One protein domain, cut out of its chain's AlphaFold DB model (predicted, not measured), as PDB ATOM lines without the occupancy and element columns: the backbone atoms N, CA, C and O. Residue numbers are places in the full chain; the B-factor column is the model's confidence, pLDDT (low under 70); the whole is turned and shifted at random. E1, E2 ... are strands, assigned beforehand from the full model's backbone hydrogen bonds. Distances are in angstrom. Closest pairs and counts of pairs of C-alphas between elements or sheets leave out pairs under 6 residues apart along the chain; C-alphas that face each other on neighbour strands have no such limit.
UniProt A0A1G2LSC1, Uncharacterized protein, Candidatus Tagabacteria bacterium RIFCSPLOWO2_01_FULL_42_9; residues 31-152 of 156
ATOM      1  N   TYR A  31      10.042   2.843 -13.649       87.38
ATOM      2  CA  TYR A  31       9.274   2.411 -12.487       87.38
ATOM      3  C   TYR A  31      10.194   1.941 -11.366       87.38
ATOM      4  O   TYR A  31      11.262   1.382 -11.608       87.38
ATOM      5  N   GLU A  32       9.764   2.166 -10.134       89.06
ATOM      6  CA  GLU A  32      10.406   1.647  -8.934       89.06
ATOM      7  C   GLU A  32       9.323   1.251  -7.941       89.06
ATOM      8  O   GLU A  32       8.379   2.007  -7.734       89.06
ATOM      9  N   GLY A  33       9.456   0.101  -7.296       90.38
ATOM     10  CA  GLY A  33       8.480  -0.325  -6.312       90.38
ATOM     11  C   GLY A  33       8.950  -1.502  -5.485       90.38
ATOM     12  O   GLY A  33      10.043  -2.029  -5.691       90.38
ATOM     13  N   TYR A  34       8.091  -1.921  -4.566       92.50
ATOM     14  CA  TYR A  34       8.248  -3.161  -3.826       92.50
ATOM     15  C   TYR A  34       6.892  -3.822  -3.602       92.50
ATOM     16  O   TYR A  34       5.842  -3.179  -3.626       92.50
ATOM     17  N   ALA A  35       6.949  -5.125  -3.366       94.19
ATOM     18  CA  ALA A  35       5.856  -5.905  -2.826       94.19
ATOM     19  C   ALA A  35       6.373  -6.612  -1.575       94.19
ATOM     20  O   ALA A  35       7.463  -7.185  -1.589       94.19
ATOM     21  N   GLN A  36       5.602  -6.564  -0.498       93.44
ATOM     22  CA  GLN A  36       5.956  -7.172   0.773       93.44
ATOM     23  C   GLN A  36       4.745  -7.882   1.365       93.44
ATOM     24  O   GLN A  36       3.620  -7.394   1.295       93.44
ATOM     25  N   ILE A  37       4.993  -9.040   1.970       91.56
ATOM     26  CA  ILE A  37       4.005  -9.775   2.752       91.56
ATOM     27  C   ILE A  37       4.426  -9.716   4.216       91.56
ATOM     28  O   ILE A  37       5.604  -9.843   4.545       91.56
ATOM     29  N   HIS A  38       3.446  -9.523   5.084       87.56
ATOM     30  CA  HIS A  38       3.607  -9.400   6.522       87.56
ATOM     31  C   HIS A  38       2.869 -10.542   7.213       87.56
ATOM     32  O   HIS A  38       1.747 -10.882   6.834       87.56
ATOM     33  N   TYR A  39       3.485 -11.098   8.253       86.00
ATOM     34  CA  TYR A  39       2.839 -12.005   9.194       86.00
ATOM     35  C   TYR A  39       2.882 -11.373  10.582       86.00
ATOM     36  O   TYR A  39       3.955 -11.025  11.075       86.00
ATOM     37  N   TYR A  40       1.713 -11.224  11.192       82.69
ATOM     38  CA  TYR A  40       1.534 -10.664  12.524       82.69
ATOM     39  C   TYR A  40       1.241 -11.826  13.483       82.69
ATOM     40  O   TYR A  40       0.129 -12.366  13.462       82.69
ATOM     41  N   PRO A  41       2.235 -12.289  14.269       73.06
ATOM     42  CA  PRO A  41       2.042 -13.411  15.179       73.06
ATOM     43  C   PRO A  41       1.045 -13.055  16.287       73.06
ATOM     44  O   PRO A  41       0.782 -11.882  16.556       73.06
ATOM     45  N   ALA A  42       0.505 -14.085  16.943       64.38
ATOM     46  CA  ALA A  42      -0.409 -13.908  18.067       64.38
ATOM     47  C   ALA A  42       0.200 -12.974  19.129       64.38
ATOM     48  O   ALA A  42       1.386 -13.097  19.437       64.38
ATOM     49  N   HIS A  43      -0.616 -12.068  19.675       62.78
ATOM     50  CA  HIS A  43      -0.238 -10.999  20.611       62.78
ATOM     51  C   HIS A  43       0.507  -9.795  20.006       62.78
ATOM     52  O   HIS A  43       0.782  -8.843  20.730       62.78
ATOM     53  N   ASN A  44       0.773  -9.802  18.696       60.06
ATOM     54  CA  ASN A  44       1.253  -8.655  17.915       60.06
ATOM     55  C   ASN A  44       0.316  -8.366  16.730       60.06
ATOM     56  O   ASN A  44       0.758  -7.873  15.687       60.06
ATOM     57  N   GLU A  45      -0.965  -8.721  16.846       64.12
ATOM     58  CA  GLU A  45      -1.915  -8.493  15.765       64.12
ATOM     59  C   GLU A  45      -2.093  -6.991  15.493       64.12
ATOM     60  O   GLU A  45      -2.251  -6.183  16.412       64.12
ATOM     61  N   PHE A  46      -2.077  -6.602  14.215       69.94
ATOM     62  CA  PHE A  46      -2.308  -5.211  13.836       69.94
ATOM     63  C   PHE A  46      -3.811  -4.930  13.847       69.94
ATOM     64  O   PHE A  46      -4.564  -5.624  13.157       69.94
ATOM     65  N   ASP A  47      -4.225  -3.915  14.605       73.25
ATOM     66  CA  ASP A  47      -5.591  -3.393  14.637       73.25
ATOM     67  C   ASP A  47      -5.764  -2.327  13.545       73.25
ATOM     68  O   ASP A  47      -5.211  -1.230  13.658       73.25
ATOM     69  N   PRO A  48      -6.507  -2.627  12.469       67.88
ATOM     70  CA  PRO A  48      -6.723  -1.674  11.404       67.88
ATOM     71  C   PRO A  48      -7.918  -0.740  11.661       67.88
ATOM     72  O   PRO A  48      -8.190   0.091  10.802       67.88
ATOM     73  N   ASN A  49      -8.653  -0.867  12.777       71.94
ATOM     74  CA  ASN A  49      -9.881  -0.116  13.058       71.94
ATOM     75  C   ASN A  49      -9.641   1.004  14.095       71.94
ATOM     76  O   ASN A  49      -9.959   0.825  15.276       71.94
ATOM     77  N   PRO A  50      -9.123   2.185  13.703       60.81
ATOM     78  CA  PRO A  50      -8.937   3.273  14.655       60.81
ATOM     79  C   PRO A  50     -10.299   3.731  15.204       60.81
ATOM     80  O   PRO A  50     -11.196   4.084  14.442       60.81
ATOM     81  N   GLY A  51     -10.456   3.706  16.532       66.38
ATOM     82  CA  GLY A  51     -11.613   4.283  17.231       66.38
ATOM     83  C   GLY A  51     -12.746   3.323  17.617       66.38
ATOM     84  O   GLY A  51     -13.774   3.792  18.096       66.38
ATOM     85  N   VAL A  52     -12.583   2.006  17.451       72.19
ATOM     86  CA  VAL A  52     -13.605   1.011  17.834       72.19
ATOM     87  C   VAL A  52     -13.314   0.397  19.219       72.19
ATOM     88  O   VAL A  52     -12.152   0.187  19.597       72.19
ATOM     89  N   ASP A  53     -14.369   0.095  19.986       70.38
ATOM     90  CA  ASP A  53     -14.294  -0.615  21.273       70.38
ATOM     91  C   ASP A  53     -13.560  -1.953  21.145       70.38
ATOM     92  O   ASP A  53     -13.717  -2.670  20.159       70.38
ATOM     93  N   PHE A  54     -12.800  -2.340  22.177       68.94
ATOM     94  CA  PHE A  54     -11.919  -3.517  22.129       68.94
ATOM     95  C   PHE A  54     -12.615  -4.817  21.690       68.94
ATOM     96  O   PHE A  54     -12.062  -5.579  20.903       68.94
ATOM     97  N   LYS A  55     -13.853  -5.038  22.144       64.25
ATOM     98  CA  LYS A  55     -14.671  -6.223  21.825       64.25
ATOM     99  C   LYS A  55     -15.059  -6.345  20.344       64.25
ATOM    100  O   LYS A  55     -15.355  -7.442  19.881       64.25
ATOM    101  N   ASP A  56     -15.072  -5.226  19.623       67.31
ATOM    102  CA  ASP A  56     -15.487  -5.129  18.223       67.31
ATOM    103  C   ASP A  56     -14.278  -4.999  17.276       67.31
ATOM    104  O   ASP A  56     -14.445  -4.878  16.059       67.31
ATOM    105  N   ARG A  57     -13.050  -5.049  17.815       72.25
ATOM    106  CA  ARG A  57     -11.810  -4.981  17.038       72.25
ATOM    107  C   ARG A  57     -11.546  -6.297  16.331       72.25
ATOM    108  O   ARG A  57     -11.154  -7.297  16.933       72.25
ATOM    109  N   VAL A  58     -11.717  -6.267  15.018       74.31
ATOM    110  CA  VAL A  58     -11.152  -7.274  14.126       74.31
ATOM    111  C   VAL A  58      -9.677  -6.950  13.936       74.31
ATOM    112  O   VAL A  58      -9.354  -5.878  13.432       74.31
ATOM    113  N   VAL A  59      -8.792  -7.868  14.322       79.00
ATOM    114  CA  VAL A  59      -7.343  -7.715  14.151       79.00
ATOM    115  C   VAL A  59      -6.853  -8.546  12.973       79.00
ATOM    116  O   VAL A  59      -7.443  -9.572  12.636       79.00
ATOM    117  N   SER A  60      -5.769  -8.100  12.342       82.81
ATOM    118  CA  SER A  60      -5.172  -8.765  11.184       82.81
ATOM    119  C   SER A  60      -3.975  -9.635  11.563       82.81
ATOM    120  O   SER A  60      -3.142  -9.254  12.385       82.81
ATOM    121  N   ARG A  61      -3.881 -10.807  10.925       82.75
ATOM    122  CA  ARG A  61      -2.765 -11.766  11.054       82.75
ATOM    123  C   ARG A  61      -1.814 -11.744   9.872       82.75
ATOM    124  O   ARG A  61      -0.665 -12.159   9.992       82.75
ATOM    125  N   TYR A  62      -2.286 -11.254   8.734       85.56
ATOM    126  CA  TYR A  62      -1.480 -11.122   7.533       85.56
ATOM    127  C   TYR A  62      -1.665  -9.735   6.940       85.56
ATOM    128  O   TYR A  62      -2.741  -9.142   7.026       85.56
ATOM    129  N   GLY A  63      -0.615  -9.238   6.305       90.00
ATOM    130  CA  GLY A  63      -0.646  -8.009   5.533       90.00
ATOM    131  C   GLY A  63       0.006  -8.226   4.179       90.00
ATOM    132  O   GLY A  63       0.918  -9.033   4.037       90.00
ATOM    133  N   SER A  64      -0.440  -7.483   3.182       92.00
ATOM    134  CA  SER A  64       0.291  -7.307   1.931       92.00
ATOM    135  C   SER A  64       0.457  -5.824   1.688       92.00
ATOM    136  O   SER A  64      -0.465  -5.056   1.960       92.00
ATOM    137  N   GLU A  65       1.619  -5.429   1.206       93.62
ATOM    138  CA  GLU A  65       1.972  -4.047   0.954       93.62
ATOM    139  C   GLU A  65       2.611  -3.944  -0.421       93.62
ATOM    140  O   GLU A  65       3.512  -4.710  -0.760       93.62
ATOM    141  N   PHE A  66       2.122  -3.005  -1.215       94.25
ATOM    142  CA  PHE A  66       2.592  -2.746  -2.562       94.25
ATOM    143  C   PHE A  66       2.872  -1.263  -2.687       94.25
ATOM    144  O   PHE A  66       1.999  -0.458  -2.387       94.25
ATOM    145  N   ALA A  67       4.056  -0.906  -3.164       93.50
ATOM    146  CA  ALA A  67       4.407   0.470  -3.471       93.50
ATOM    147  C   ALA A  67       4.944   0.556  -4.894       93.50
ATOM    148  O   ALA A  67       5.703  -0.310  -5.331       93.50
ATOM    149  N   LEU A  68       4.571   1.611  -5.607       93.75
ATOM    150  CA  LEU A  68       4.991   1.870  -6.973       93.75
ATOM    151  C   LEU A  68       5.168   3.373  -7.192       93.75
ATOM    152  O   LEU A  68       4.292   4.168  -6.871       93.75
ATOM    153  N   ASN A  69       6.284   3.747  -7.803       92.06
ATOM    154  CA  ASN A  69       6.580   5.076  -8.312       92.06
ATOM    155  C   ASN A  69       6.784   4.977  -9.824       92.06
ATOM    156  O   ASN A  69       7.570   4.153 -10.291       92.06
ATOM    157  N   LEU A  70       6.114   5.840 -10.579       91.75
ATOM    158  CA  LEU A  70       6.206   5.938 -12.031       91.75
ATOM    159  C   LEU A  70       6.751   7.314 -12.413       91.75
ATOM    160  O   LEU A  70       6.220   8.340 -11.992       91.75
ATOM    161  N   ARG A  71       7.801   7.334 -13.232       90.31
ATOM    162  CA  ARG A  71       8.493   8.542 -13.703       90.31
ATOM    163  C   ARG A  71       8.519   8.563 -15.215       90.31
ATOM    164  O   ARG A  71       8.861   7.562 -15.835       90.31
ATOM    165  N   LEU A  72       8.234   9.710 -15.819       82.56
ATOM    166  CA  LEU A  72       8.440   9.888 -17.254       82.56
ATOM    167  C   LEU A  72       9.927  10.129 -17.525       82.56
ATOM    168  O   LEU A  72      10.539  10.978 -16.880       82.56
ATOM    169  N   ALA A  73      10.503   9.449 -18.518       81.88
ATOM    170  CA  ALA A  73      11.905   9.635 -18.903       81.88
ATOM    171  C   ALA A  73      12.218  11.099 -19.268       81.88
ATOM    172  O   ALA A  73      13.282  11.613 -18.929       81.88
ATOM    173  N   ARG A  74      11.249  11.798 -19.881       84.12
ATOM    174  CA  ARG A  74      11.344  13.221 -20.250       84.12
ATOM    175  C   ARG A  74      11.292  14.177 -19.052       84.12
ATOM    176  O   ARG A  74      11.841  15.271 -19.126       84.12
ATOM    177  N   PHE A  75      10.648  13.775 -17.957       86.12
ATOM    178  CA  PHE A  75      10.495  14.582 -16.745       86.12
ATOM    179  C   PHE A  75      10.857  13.743 -15.514       86.12
ATOM    180  O   PHE A  75       9.990  13.441 -14.697       86.12
ATOM    181  N   PRO A  76      12.138  13.366 -15.347       85.25
ATOM    182  CA  PRO A  76      12.543  12.356 -14.367       85.25
ATOM    183  C   PRO A  76      12.330  12.789 -12.908       85.25
ATOM    184  O   PRO A  76      12.308  11.941 -12.017       85.25
ATOM    185  N   ARG A  77      12.167  14.097 -12.669       91.00
ATOM    186  CA  ARG A  77      11.884  14.681 -11.350       91.00
ATOM    187  C   ARG A  77      10.407  14.638 -10.971       91.00
ATOM    188  O   ARG A  77      10.113  14.718  -9.787       91.00
ATOM    189  N   LEU A  78       9.499  14.545 -11.943       92.94
ATOM    190  CA  LEU A  78       8.065  14.426 -11.694       92.94
ATOM    191  C   LEU A  78       7.693  12.945 -11.664       92.94
ATOM    192  O   LEU A  78       8.081  12.179 -12.551       92.94
ATOM    193  N   PHE A  79       6.927  12.549 -10.658       93.56
ATOM    194  CA  PHE A  79       6.487  11.172 -10.515       93.56
ATOM    195  C   PHE A  79       5.050  11.076 -10.018       93.56
ATOM    196  O   PHE A  79       4.545  11.953  -9.320       93.56
ATOM    197  N   VAL A  80       4.408   9.973 -10.378       95.38
ATOM    198  CA  VAL A  80       3.152   9.518  -9.781       95.38
ATOM    199  C   VAL A  80       3.499   8.354  -8.869       95.38
ATOM    200  O   VAL A  80       4.357   7.541  -9.217       95.38
ATOM    201  N   PHE A  81       2.865   8.268  -7.708       94.81
ATOM    202  CA  PHE A  81       3.089   7.166  -6.785       94.81
ATOM    203  C   PHE A  81       1.781   6.571  -6.284       94.81
ATOM    204  O   PHE A  81       0.742   7.232  -6.273       94.81
ATOM    205  N   GLY A  82       1.860   5.312  -5.879       95.56
ATOM    206  CA  GLY A  82       0.779   4.569  -5.260       95.56
ATOM    207  C   GLY A  82       1.338   3.569  -4.260       95.56
ATOM    208  O   GLY A  82       2.320   2.889  -4.541       95.56
ATOM    209  N   GLU A  83       0.709   3.491  -3.101       94.19
ATOM    210  CA  GLU A  83       1.007   2.590  -2.001       94.19
ATOM    211  C   GLU A  83      -0.321   1.958  -1.566       94.19
ATOM    212  O   GLU A  83      -1.316   2.651  -1.371       94.19
ATOM    213  N   ALA A  84      -0.381   0.636  -1.470       94.19
ATOM    214  CA  ALA A  84      -1.580  -0.089  -1.079       94.19
ATOM    215  C   ALA A  84      -1.221  -1.146  -0.043       94.19
ATOM    216  O   ALA A  84      -0.388  -2.016  -0.299       94.19
ATOM    217  N   LYS A  85      -1.883  -1.097   1.110       91.88
ATOM    218  CA  LYS A  85      -1.702  -2.045   2.201       91.88
ATOM    219  C   LYS A  85      -3.015  -2.733   2.524       91.88
ATOM    220  O   LYS A  85      -3.966  -2.094   2.958       91.88
ATOM    221  N   THR A  86      -3.074  -4.040   2.299       90.31
ATOM    222  CA  THR A  86      -4.262  -4.858   2.569       90.31
ATOM    223  C   THR A  86      -4.015  -5.772   3.749       90.31
ATOM    224  O   THR A  86      -2.987  -6.447   3.803       90.31
ATOM    225  N   TYR A  87      -4.975  -5.806   4.662       88.25
ATOM    226  CA  TYR A  87      -4.935  -6.587   5.886       88.25
ATOM    227  C   TYR A  87      -5.911  -7.759   5.809       88.25
ATOM    228  O   TYR A  87      -7.046  -7.600   5.355       88.25
ATOM    229  N   PHE A  88      -5.471  -8.927   6.271       86.56
ATOM    230  CA  PHE A  88      -6.224 -10.179   6.215       86.56
ATOM    231  C   PHE A  88      -6.200 -10.913   7.552       86.56
ATOM    232  O   PHE A  88      -5.347 -10.671   8.412       86.56
ATOM    233  N   GLY A  89      -7.087 -11.898   7.672       77.94
ATOM    234  CA  GLY A  89      -7.127 -12.781   8.829       77.94
ATOM    235  C   GLY A  89      -7.968 -12.206   9.941       77.94
ATOM    236  O   GLY A  89      -7.402 -11.934  10.989       77.94
ATOM    237  N   ASP A  90      -9.274 -12.040   9.665       71.31
ATOM    238  CA  ASP A  90     -10.346 -11.601  10.579       71.31
ATOM    239  C   ASP A  90     -10.323 -12.432  11.869       71.31
ATOM    240  O   ASP A  90     -11.004 -13.452  12.016       71.31
ATOM    241  N   SER A  91      -9.425 -12.037  12.765       69.50
ATOM    242  CA  SER A  91      -9.186 -12.655  14.053       69.50
ATOM    243  C   SER A  91      -9.848 -11.764  15.086       69.50
ATOM    244  O   SER A  91      -9.715 -10.540  15.054       69.50
ATOM    245  N   ARG A  92     -10.572 -12.377  16.017       69.88
ATOM    246  CA  ARG A  92     -11.219 -11.669  17.120       69.88
ATOM    247  C   ARG A  92     -10.527 -12.105  18.397       69.88
ATOM    248  O   ARG A  92     -10.754 -13.247  18.820       69.88
ATOM    249  N   PRO A  93      -9.671 -11.253  18.990       63.84
ATOM    250  CA  PRO A  93      -9.035 -11.571  20.258       63.84
ATOM    251  C   PRO A  93     -10.106 -12.030  21.252       63.84
ATOM    252  O   PRO A  93     -11.183 -11.445  21.313       63.84
ATOM    253  N   GLN A  94      -9.835 -13.108  21.992       62.44
ATOM    254  CA  GLN A  94     -10.736 -13.712  22.995       62.44
ATOM    255  C   GLN A  94     -11.976 -14.469  22.477       62.44
ATOM    256  O   GLN A  94     -12.555 -15.226  23.251       62.44
ATOM    257  N   ILE A  95     -12.376 -14.332  21.206       65.31
ATOM    258  CA  ILE A  95     -13.581 -14.999  20.667       65.31
ATOM    259  C   ILE A  95     -13.215 -16.101  19.670       65.31
ATOM    260  O   ILE A  95     -13.741 -17.209  19.738       65.31
ATOM    261  N   SER A  96     -12.332 -15.809  18.714       66.38
ATOM    262  CA  SER A  96     -11.950 -16.766  17.675       66.38
ATOM    263  C   SER A  96     -10.609 -16.394  17.053       66.38
ATOM    264  O   SER A  96     -10.450 -15.313  16.482       66.38
ATOM    265  N   TYR A  97      -9.657 -17.323  17.129       63.25
ATOM    266  CA  TYR A  97      -8.365 -17.225  16.456       63.25
ATOM    267  C   TYR A  97      -8.428 -17.961  15.120       63.25
ATOM    268  O   TYR A  97      -8.210 -19.169  15.036       63.25
ATOM    269  N   ASN A  98      -8.764 -17.227  14.064       63.03
ATOM    270  CA  ASN A  98      -8.943 -17.782  12.731       63.03
ATOM    271  C   ASN A  98      -7.733 -17.475  11.829       63.03
ATOM    272  O   ASN A  98      -7.230 -16.357  11.821       63.03
ATOM    273  N   HIS A  99      -7.284 -18.462  11.047       65.00
ATOM    274  CA  HIS A  99      -6.171 -18.339  10.089       65.00
ATOM    275  C   HIS A  99      -6.648 -18.161   8.636       65.00
ATOM    276  O   HIS A  99      -5.857 -18.238   7.699       65.00
ATOM    277  N   LYS A 100      -7.951 -17.946   8.414       71.88
ATOM    278  CA  LYS A 100      -8.495 -17.684   7.074       71.88
ATOM    279  C   LYS A 100      -7.884 -16.417   6.479       71.88
ATOM    280  O   LYS A 100      -7.887 -15.378   7.119       71.88
ATOM    281  N   VAL A 101      -7.473 -16.460   5.213       75.00
ATOM    282  CA  VAL A 101      -6.945 -15.296   4.471       75.00
ATOM    283  C   VAL A 101      -8.092 -14.426   3.929       75.00
ATOM    284  O   VAL A 101      -8.146 -14.077   2.754       75.00
ATOM    285  N   ALA A 102      -9.077 -14.124   4.776       82.44
ATOM    286  CA  ALA A 102     -10.176 -13.236   4.411       82.44
ATOM    287  C   ALA A 102      -9.696 -11.775   4.504       82.44
ATOM    288  O   ALA A 102      -9.123 -11.417   5.539       82.44
ATOM    289  N   PRO A 103      -9.888 -10.945   3.460       83.12
ATOM    290  CA  PRO A 103      -9.523  -9.532   3.503       83.12
ATOM    291  C   PRO A 103     -10.441  -8.774   4.463       83.12
ATOM    292  O   PRO A 103     -11.648  -8.995   4.472       83.12
ATOM    293  N   ILE A 104      -9.860  -7.876   5.256       85.38
ATOM    294  CA  ILE A 104     -10.573  -7.039   6.233       85.38
ATOM    295  C   ILE A 104     -10.705  -5.623   5.677       85.38
ATOM    296  O   ILE A 104     -11.803  -5.088   5.535       85.38
ATOM    297  N   VAL A 105      -9.570  -5.009   5.342       87.38
ATOM    298  CA  VAL A 105      -9.514  -3.632   4.846       87.38
ATOM    299  C   VAL A 105      -8.260  -3.412   4.004       87.38
ATOM    300  O   VAL A 105      -7.226  -4.047   4.230       87.38
ATOM    301  N   THR A 106      -8.346  -2.492   3.049       89.06
ATOM    302  CA  THR A 106      -7.205  -1.961   2.303       89.06
ATOM    303  C   THR A 106      -7.057  -0.473   2.572       89.06
ATOM    304  O   THR A 106      -8.002   0.283   2.380       89.06
ATOM    305  N   ASN A 107      -5.863  -0.039   2.954       89.56
ATOM    306  CA  ASN A 107      -5.466   1.356   2.859       89.56
ATOM    307  C   ASN A 107      -4.796   1.588   1.509       89.56
ATOM    308  O   ASN A 107      -3.865   0.861   1.169       89.56
ATOM    309  N   ALA A 108      -5.252   2.573   0.746       91.56
ATOM    310  CA  ALA A 108      -4.571   3.003  -0.467       91.56
ATOM    311  C   ALA A 108      -4.184   4.471  -0.341       91.56
ATOM    312  O   ALA A 108      -5.001   5.292   0.064       91.56
ATOM    313  N   ILE A 109      -2.955   4.786  -0.722       93.50
ATOM    314  CA  ILE A 109      -2.399   6.131  -0.786       93.50
ATOM    315  C   ILE A 109      -1.857   6.312  -2.192       93.50
ATOM    316  O   ILE A 109      -1.067   5.506  -2.664       93.50
ATOM    317  N   TYR A 110      -2.254   7.359  -2.889       94.81
ATOM    318  CA  TYR A 110      -1.756   7.649  -4.225       94.81
ATOM    319  C   TYR A 110      -1.651   9.146  -4.437       94.81
ATOM    320  O   TYR A 110      -2.293   9.944  -3.755       94.81
ATOM    321  N   GLY A 111      -0.811   9.554  -5.376       95.81
ATOM    322  CA  GLY A 111      -0.598  10.970  -5.592       95.81
ATOM    323  C   GLY A 111       0.503  11.285  -6.578       95.81
ATOM    324  O   GLY A 111       0.970  10.438  -7.341       95.81
ATOM    325  N   VAL A 112       0.912  12.543  -6.541       96.19
ATOM    326  CA  VAL A 112       1.961  13.090  -7.395       96.19
ATOM    327  C   VAL A 112       3.064  13.668  -6.529       96.19
ATOM    328  O   VAL A 112       2.822  14.194  -5.441       96.19
ATOM    329  N   GLY A 113       4.293  13.574  -7.010       95.69
ATOM    330  CA  GLY A 113       5.434  14.137  -6.323       95.69
ATOM    331  C   GLY A 113       6.450  14.729  -7.277       95.69
ATOM    332  O   GLY A 113       6.475  14.439  -8.475       95.69
ATOM    333  N   TYR A 114       7.283  15.594  -6.718       95.31
ATOM    334  CA  TYR A 114       8.345  16.275  -7.429       95.31
ATOM    335  C   TYR A 114       9.638  16.239  -6.618       95.31
ATOM    336  O   TYR A 114       9.651  16.522  -5.420       95.31
ATOM    337  N   GLU A 115      10.743  15.905  -7.274       94.38
ATOM    338  CA  GLU A 115      12.073  15.970  -6.677       94.38
ATOM    339  C   GLU A 115      12.597  17.403  -6.641       94.38
ATOM    340  O   GLU A 115      12.989  17.972  -7.662       94.38
ATOM    341  N   LEU A 116      12.669  17.952  -5.431       94.06
ATOM    342  CA  LEU A 116      13.342  19.217  -5.153       94.06
ATOM    343  C   LEU A 116      14.861  19.055  -5.279       94.06
ATOM    344  O   LEU A 116      15.535  19.892  -5.875       94.06
ATOM    345  N   VAL A 117      15.389  17.939  -4.765       91.88
ATOM    346  CA  VAL A 117      16.797  17.550  -4.894       91.88
ATOM    347  C   VAL A 117      16.845  16.111  -5.382       91.88
ATOM    348  O   VAL A 117      16.311  15.218  -4.722       91.88
ATOM    349  N   LYS A 118      17.496  15.894  -6.531       87.94
ATOM    350  CA  LYS A 118      17.588  14.583  -7.190       87.94
ATOM    351  C   LYS A 118      17.995  13.497  -6.189       87.94
ATOM    352  O   LYS A 118      19.007  13.654  -5.507       87.94
ATOM    353  N   ASN A 119      17.208  12.424  -6.124       84.06
ATOM    354  CA  ASN A 119      17.388  11.263  -5.240       84.06
ATOM    355  C   ASN A 119      17.428  11.561  -3.722       84.06
ATOM    356  O   ASN A 119      17.699  10.646  -2.952       84.06
ATOM    357  N   LYS A 120      17.162  12.794  -3.264       90.81
ATOM    358  CA  LYS A 120      17.317  13.176  -1.845       90.81
ATOM    359  C   LYS A 120      16.079  13.791  -1.228       90.81
ATOM    360  O   LYS A 120      15.729  13.421  -0.118       90.81
ATOM    361  N   LEU A 121      15.447  14.746  -1.903       94.19
ATOM    362  CA  LEU A 121      14.334  15.497  -1.332       94.19
ATOM    363  C   LEU A 121      13.177  15.552  -2.315       94.19
ATOM    364  O   LEU A 121      13.326  16.021  -3.444       94.19
ATOM    365  N   GLU A 122      12.018  15.124  -1.844       95.44
ATOM    366  CA  GLU A 122      10.779  15.085  -2.602       95.44
ATOM    367  C   GLU A 122       9.692  15.870  -1.876       95.44
ATOM    368  O   GLU A 122       9.560  15.772  -0.656       95.44
ATOM    369  N   ILE A 123       8.877  16.593  -2.641       96.81
ATOM    370  CA  ILE A 123       7.567  17.062  -2.199       96.81
ATOM    371  C   ILE A 123       6.498  16.144  -2.784       96.81
ATOM    372  O   ILE A 123       6.581  15.754  -3.950       96.81
ATOM    373  N   ARG A 124       5.510  15.767  -1.974       96.44
ATOM    374  CA  ARG A 124       4.444  14.833  -2.343       96.44
ATOM    375  C   ARG A 124       3.093  15.430  -1.984       96.44
ATOM    376  O   ARG A 124       2.883  15.799  -0.834       96.44
ATOM    377  N   ALA A 125       2.188  15.486  -2.952       96.75
ATOM    378  CA  ALA A 125       0.765  15.672  -2.709       96.75
ATOM    379  C   ALA A 125       0.113  14.289  -2.765       96.75
ATOM    380  O   ALA A 125       0.145  13.631  -3.808       96.75
ATOM    381  N   ALA A 126      -0.416  13.836  -1.633       95.81
ATOM    382  CA  ALA A 126      -0.956  12.499  -1.463       95.81
ATOM    383  C   ALA A 126      -2.445  12.555  -1.142       95.81
ATOM    384  O   ALA A 126      -2.921  13.457  -0.451       95.81
ATOM    385  N   HIS A 127      -3.153  11.545  -1.614       93.44
ATOM    386  CA  HIS A 127      -4.527  11.266  -1.270       93.44
ATOM    387  C   HIS A 127      -4.612   9.834  -0.760       93.44
ATOM    388  O   HIS A 127      -4.046   8.929  -1.368       93.44
ATOM    389  N   GLY A 128      -5.294   9.637   0.358       90.31
ATOM    390  CA  GLY A 128      -5.453   8.348   0.997       90.31
ATOM    391  C   GLY A 128      -6.912   8.019   1.270       90.31
ATOM    392  O   GLY A 128      -7.733   8.899   1.539       90.31
ATOM    393  N   GLU A 129      -7.219   6.726   1.239       87.44
ATOM    394  CA  GLU A 129      -8.549   6.194   1.518       87.44
ATOM    395  C   GLU A 129      -8.453   4.793   2.142       87.44
ATOM    396  O   GLU A 129      -7.547   4.011   1.836       87.44
ATOM    397  N   TRP A 130      -9.394   4.477   3.034       86.00
ATOM    398  CA  TRP A 130      -9.585   3.134   3.581       86.00
ATOM    399  C   TRP A 130     -10.805   2.468   2.944       86.00
ATOM    400  O   TRP A 130     -11.926   2.966   3.027       86.00
ATOM    401  N   TYR A 131     -10.592   1.294   2.359       85.31
ATOM    402  CA  TYR A 131     -11.625   0.467   1.748       85.31
ATOM    403  C   TYR A 131     -11.902  -0.756   2.616       85.31
ATOM    404  O   TYR A 131     -11.082  -1.672   2.697       85.31
ATOM    405  N   GLY A 132     -13.068  -0.773   3.256       84.25
ATOM    406  CA  GLY A 132     -13.558  -1.941   3.985       84.25
ATOM    407  C   GLY A 132     -13.968  -3.073   3.046       84.25
ATOM    408  O   GLY A 132     -14.665  -2.837   2.058       84.25
ATOM    409  N   HIS A 133     -13.572  -4.303   3.372       81.50
ATOM    410  CA  HIS A 133     -14.012  -5.509   2.671       81.50
ATOM    411  C   HIS A 133     -15.097  -6.202   3.499       81.50
ATOM    412  O   HIS A 133     -14.824  -6.795   4.539       81.50
ATOM    413  N   GLY A 134     -16.349  -6.097   3.046       75.00
ATOM    414  CA  GLY A 134     -17.512  -6.583   3.793       75.00
ATOM    415  C   GLY A 134     -17.818  -5.750   5.045       75.00
ATOM    416  O   GLY A 134     -17.446  -4.580   5.136       75.00
ATOM    417  N   ASP A 135     -18.495  -6.367   6.014       70.31
ATOM    418  CA  ASP A 135     -18.962  -5.696   7.239       70.31
ATOM    419  C   ASP A 135     -17.930  -5.701   8.384       70.31
ATOM    420  O   ASP A 135     -18.194  -5.172   9.467       70.31
ATOM    421  N   SER A 136     -16.749  -6.297   8.166       67.75
ATOM    422  CA  SER A 136     -15.708  -6.449   9.194       67.75
ATOM    423  C   SER A 136     -14.944  -5.150   9.484       67.75
ATOM    424  O   SER A 136     -14.413  -4.993  10.582       67.75
ATOM    425  N   TYR A 137     -14.902  -4.199   8.541       71.44
ATOM    426  CA  TYR A 137     -14.277  -2.890   8.750       71.44
ATOM    427  C   TYR A 137     -15.312  -1.823   9.121       71.44
ATOM    428  O   TYR A 137     -16.166  -1.442   8.311       71.44
ATOM    429  N   LYS A 138     -15.192  -1.309  10.346       73.12
ATOM    430  CA  LYS A 138     -16.074  -0.273  10.912       73.12
ATOM    431  C   LYS A 138     -15.333   1.022  11.266       73.12
ATOM    432  O   LYS A 138     -15.922   1.899  11.888       73.12
ATOM    433  N   GLY A 139     -14.057   1.120  10.890       70.00
ATOM    434  CA  GLY A 139     -13.227   2.302  11.105       70.00
ATOM    435  C   GLY A 139     -13.562   3.477  10.182       70.00
ATOM    436  O   GLY A 139     -14.524   3.461   9.407       70.00
ATOM    437  N   GLU A 140     -12.737   4.514  10.284       67.75
ATOM    438  CA  GLU A 140     -12.888   5.771   9.559       67.75
ATOM    439  C   GLU A 140     -12.788   5.591   8.033       67.75
ATOM    440  O   GLU A 140     -11.800   5.098   7.498       67.75
ATOM    441  N   ARG A 141     -13.831   6.031   7.317       65.56
ATOM    442  CA  ARG A 141     -13.901   6.025   5.842       65.56
ATOM    443  C   ARG A 141     -13.625   7.401   5.235       65.56
ATOM    444  O   ARG A 141     -13.955   7.642   4.076       65.56
ATOM    445  N   LEU A 142     -13.114   8.332   6.038       66.06
ATOM    446  CA  LEU A 142     -12.870   9.694   5.592       66.06
ATOM    447  C   LEU A 142     -11.646   9.739   4.677       66.06
ATOM    448  O   LEU A 142     -10.644   9.052   4.881       66.06
ATOM    449  N   LEU A 143     -11.769  10.557   3.638       74.00
ATOM    450  CA  LEU A 143     -10.700  10.831   2.693       74.00
ATOM    451  C   LEU A 143      -9.673  11.731   3.370       74.00
ATOM    452  O   LEU A 143     -10.031  12.724   4.006       74.00
ATOM    453  N   TRP A 144      -8.397  11.420   3.188       82.62
ATOM    454  CA  TRP A 144      -7.313  12.169   3.806       82.62
ATOM    455  C   TRP A 144      -6.329  12.607   2.732       82.62
ATOM    456  O   TRP A 144      -5.750  11.801   2.013       82.62
ATOM    457  N   SER A 145      -6.176  13.920   2.589       92.44
ATOM    458  CA  SER A 145      -5.216  14.511   1.658       92.44
ATOM    459  C   SER A 145      -4.100  15.167   2.449       92.44
ATOM    460  O   SER A 145      -4.350  15.795   3.477       92.44
ATOM    461  N   SER A 146      -2.868  15.025   1.981       92.88
ATOM    462  CA  SER A 146      -1.704  15.604   2.640       92.88
ATOM    463  C   SER A 146      -0.715  16.165   1.630       92.88
ATOM    464  O   SER A 146      -0.631  15.728   0.481       92.88
ATOM    465  N   ILE A 147       0.045  17.160   2.078       95.06
ATOM    466  CA  ILE A 147       1.258  17.612   1.408       95.06
ATOM    467  C   ILE A 147       2.408  17.296   2.356       95.06
ATOM    468  O   ILE A 147       2.388  17.708   3.513       95.06
ATOM    469  N   GLY A 148       3.386  16.536   1.875       93.81
ATOM    470  CA  GLY A 148       4.503  16.055   2.675       93.81
ATOM    471  C   GLY A 148       5.846  16.281   1.999       93.81
ATOM    472  O   GLY A 148       5.941  16.392   0.775       93.81
ATOM    473  N   LEU A 149       6.896  16.311   2.816       95.19
ATOM    474  CA  LEU A 149       8.283  16.269   2.369       95.19
ATOM    475  C   LEU A 149       8.879  14.913   2.741       95.19
ATOM    476  O   LEU A 149       8.730  14.459   3.875       95.19
ATOM    477  N   ARG A 150       9.570  14.276   1.795       92.25
ATOM    478  CA  ARG A 150      10.295  13.024   2.023       92.25
ATOM    479  C   ARG A 150      11.777  13.243   1.773       92.25
ATOM    480  O   ARG A 150      12.161  13.663   0.681       92.25
ATOM    481  N   TYR A 151      12.591  12.942   2.780       93.06
ATOM    482  CA  TYR A 151      14.045  12.977   2.677       93.06
ATOM    483  C   TYR A 151      14.609  11.552   2.640       93.06
ATOM    484  O   TYR A 151      14.389  10.766   3.558       93.06
ATOM    485  N   ASN A 152      15.333  11.226   1.573       88.56
ATOM    486  CA  ASN A 152      15.958   9.928   1.359       88.56
ATOM    487  C   ASN A 152      17.438  10.015   1.766       88.56
ATOM    488  O   ASN A 152      18.230  10.704   1.125       88.56
TER     489      ASN A 152
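AT A GLANCE: This is residues 31 to 152 of the 156 residues of an uncharacterized protein of Candidatus Tagabacteria bacterium RIFCSPLOWO2_01_FULL_42_9 (UniProt A0A1G2LSC1). The domain is one long, twisted sheet of six antiparallel strands, curled like an open trough; its edge strands E1 and E6 stay apart, leaving it unclosed. The strands run back and forth along the longest axis, with three long loops gathered at one end and two tight turns at the other. The printed part has 122 residues with no named helix and six named strands, E1 to E6 along the chain and in that same order across the sheet. The class is all strand. The whole is loose, with a radius of gyration of the C-alphas of 17.0 A, and a rod in outline, spanning 55 by 26 by 23 A.

HOW THE PARTS SIT: E1, residues 31 to 39, is an edge strand and forms a hairpin with E2, residues 62 to 72, antiparallel at 175 degrees; their C-alphas 33 and 68 face each other at 4.2 A, and N 36 and O 65 are within hydrogen-bond range at 2.8 A. E3, residues 75 to 88, forms a hairpin with E2 at 168 degrees, with N 82 and O 68 at 2.9 A. E4, residues 103 to 117, is antiparallel to E3 at 162 degrees, a hairpin with N 83 and O 109 at 2.7 A. E5, residues 121 to 132, forms a hairpin with E4 at 166 degrees, with N 110 and O 127 at 2.8 A. E6, residues 144 to 151, is the other edge strand and forms a hairpin with E5 at 144 degrees, with N 126 and O 146 at 2.8 A. The six strands make a meander, each the antiparallel neighbour of the one before. E3 bends by 56 degrees at residue 78 and E4 by 59 degrees at residue 114; these two C-alphas face each other at 4.7 A. E5 bends by 54 degrees at residue 125 and E6 by 54 degrees at residue 147, C-alphas that face each other at 4.6 A. From edge to edge the strands' lines turn by 73 degrees and the way across the sheet by 77 degrees.

IN THESE COORDINATES: E1 begins with C-alpha 31 at (9.274, 2.411, -12.487) and is 26.8 A long. E2 measures 34.0 A, E3 37.7 A and E5 33.3 A. E4, the longest with 15 residues, runs 38.7 A from C-alpha 103 at (-9.523, -9.532, 3.503). E6, 21.4 A long, ends with C-alpha 151 at (14.045, 12.977, 2.677).

THE WHOLE: The C-alphas farthest apart, those of Arg 74 and Ile 95, are 55.6 A from each other. The printed part has no cut. Three links are long: E1 to E2, E3 to E4 and E5 to E6. The mean pLDDT of the printed part is 83.0; 24 residues are under 70, among them 42 to 46, 91 to 99 and 140 to 142.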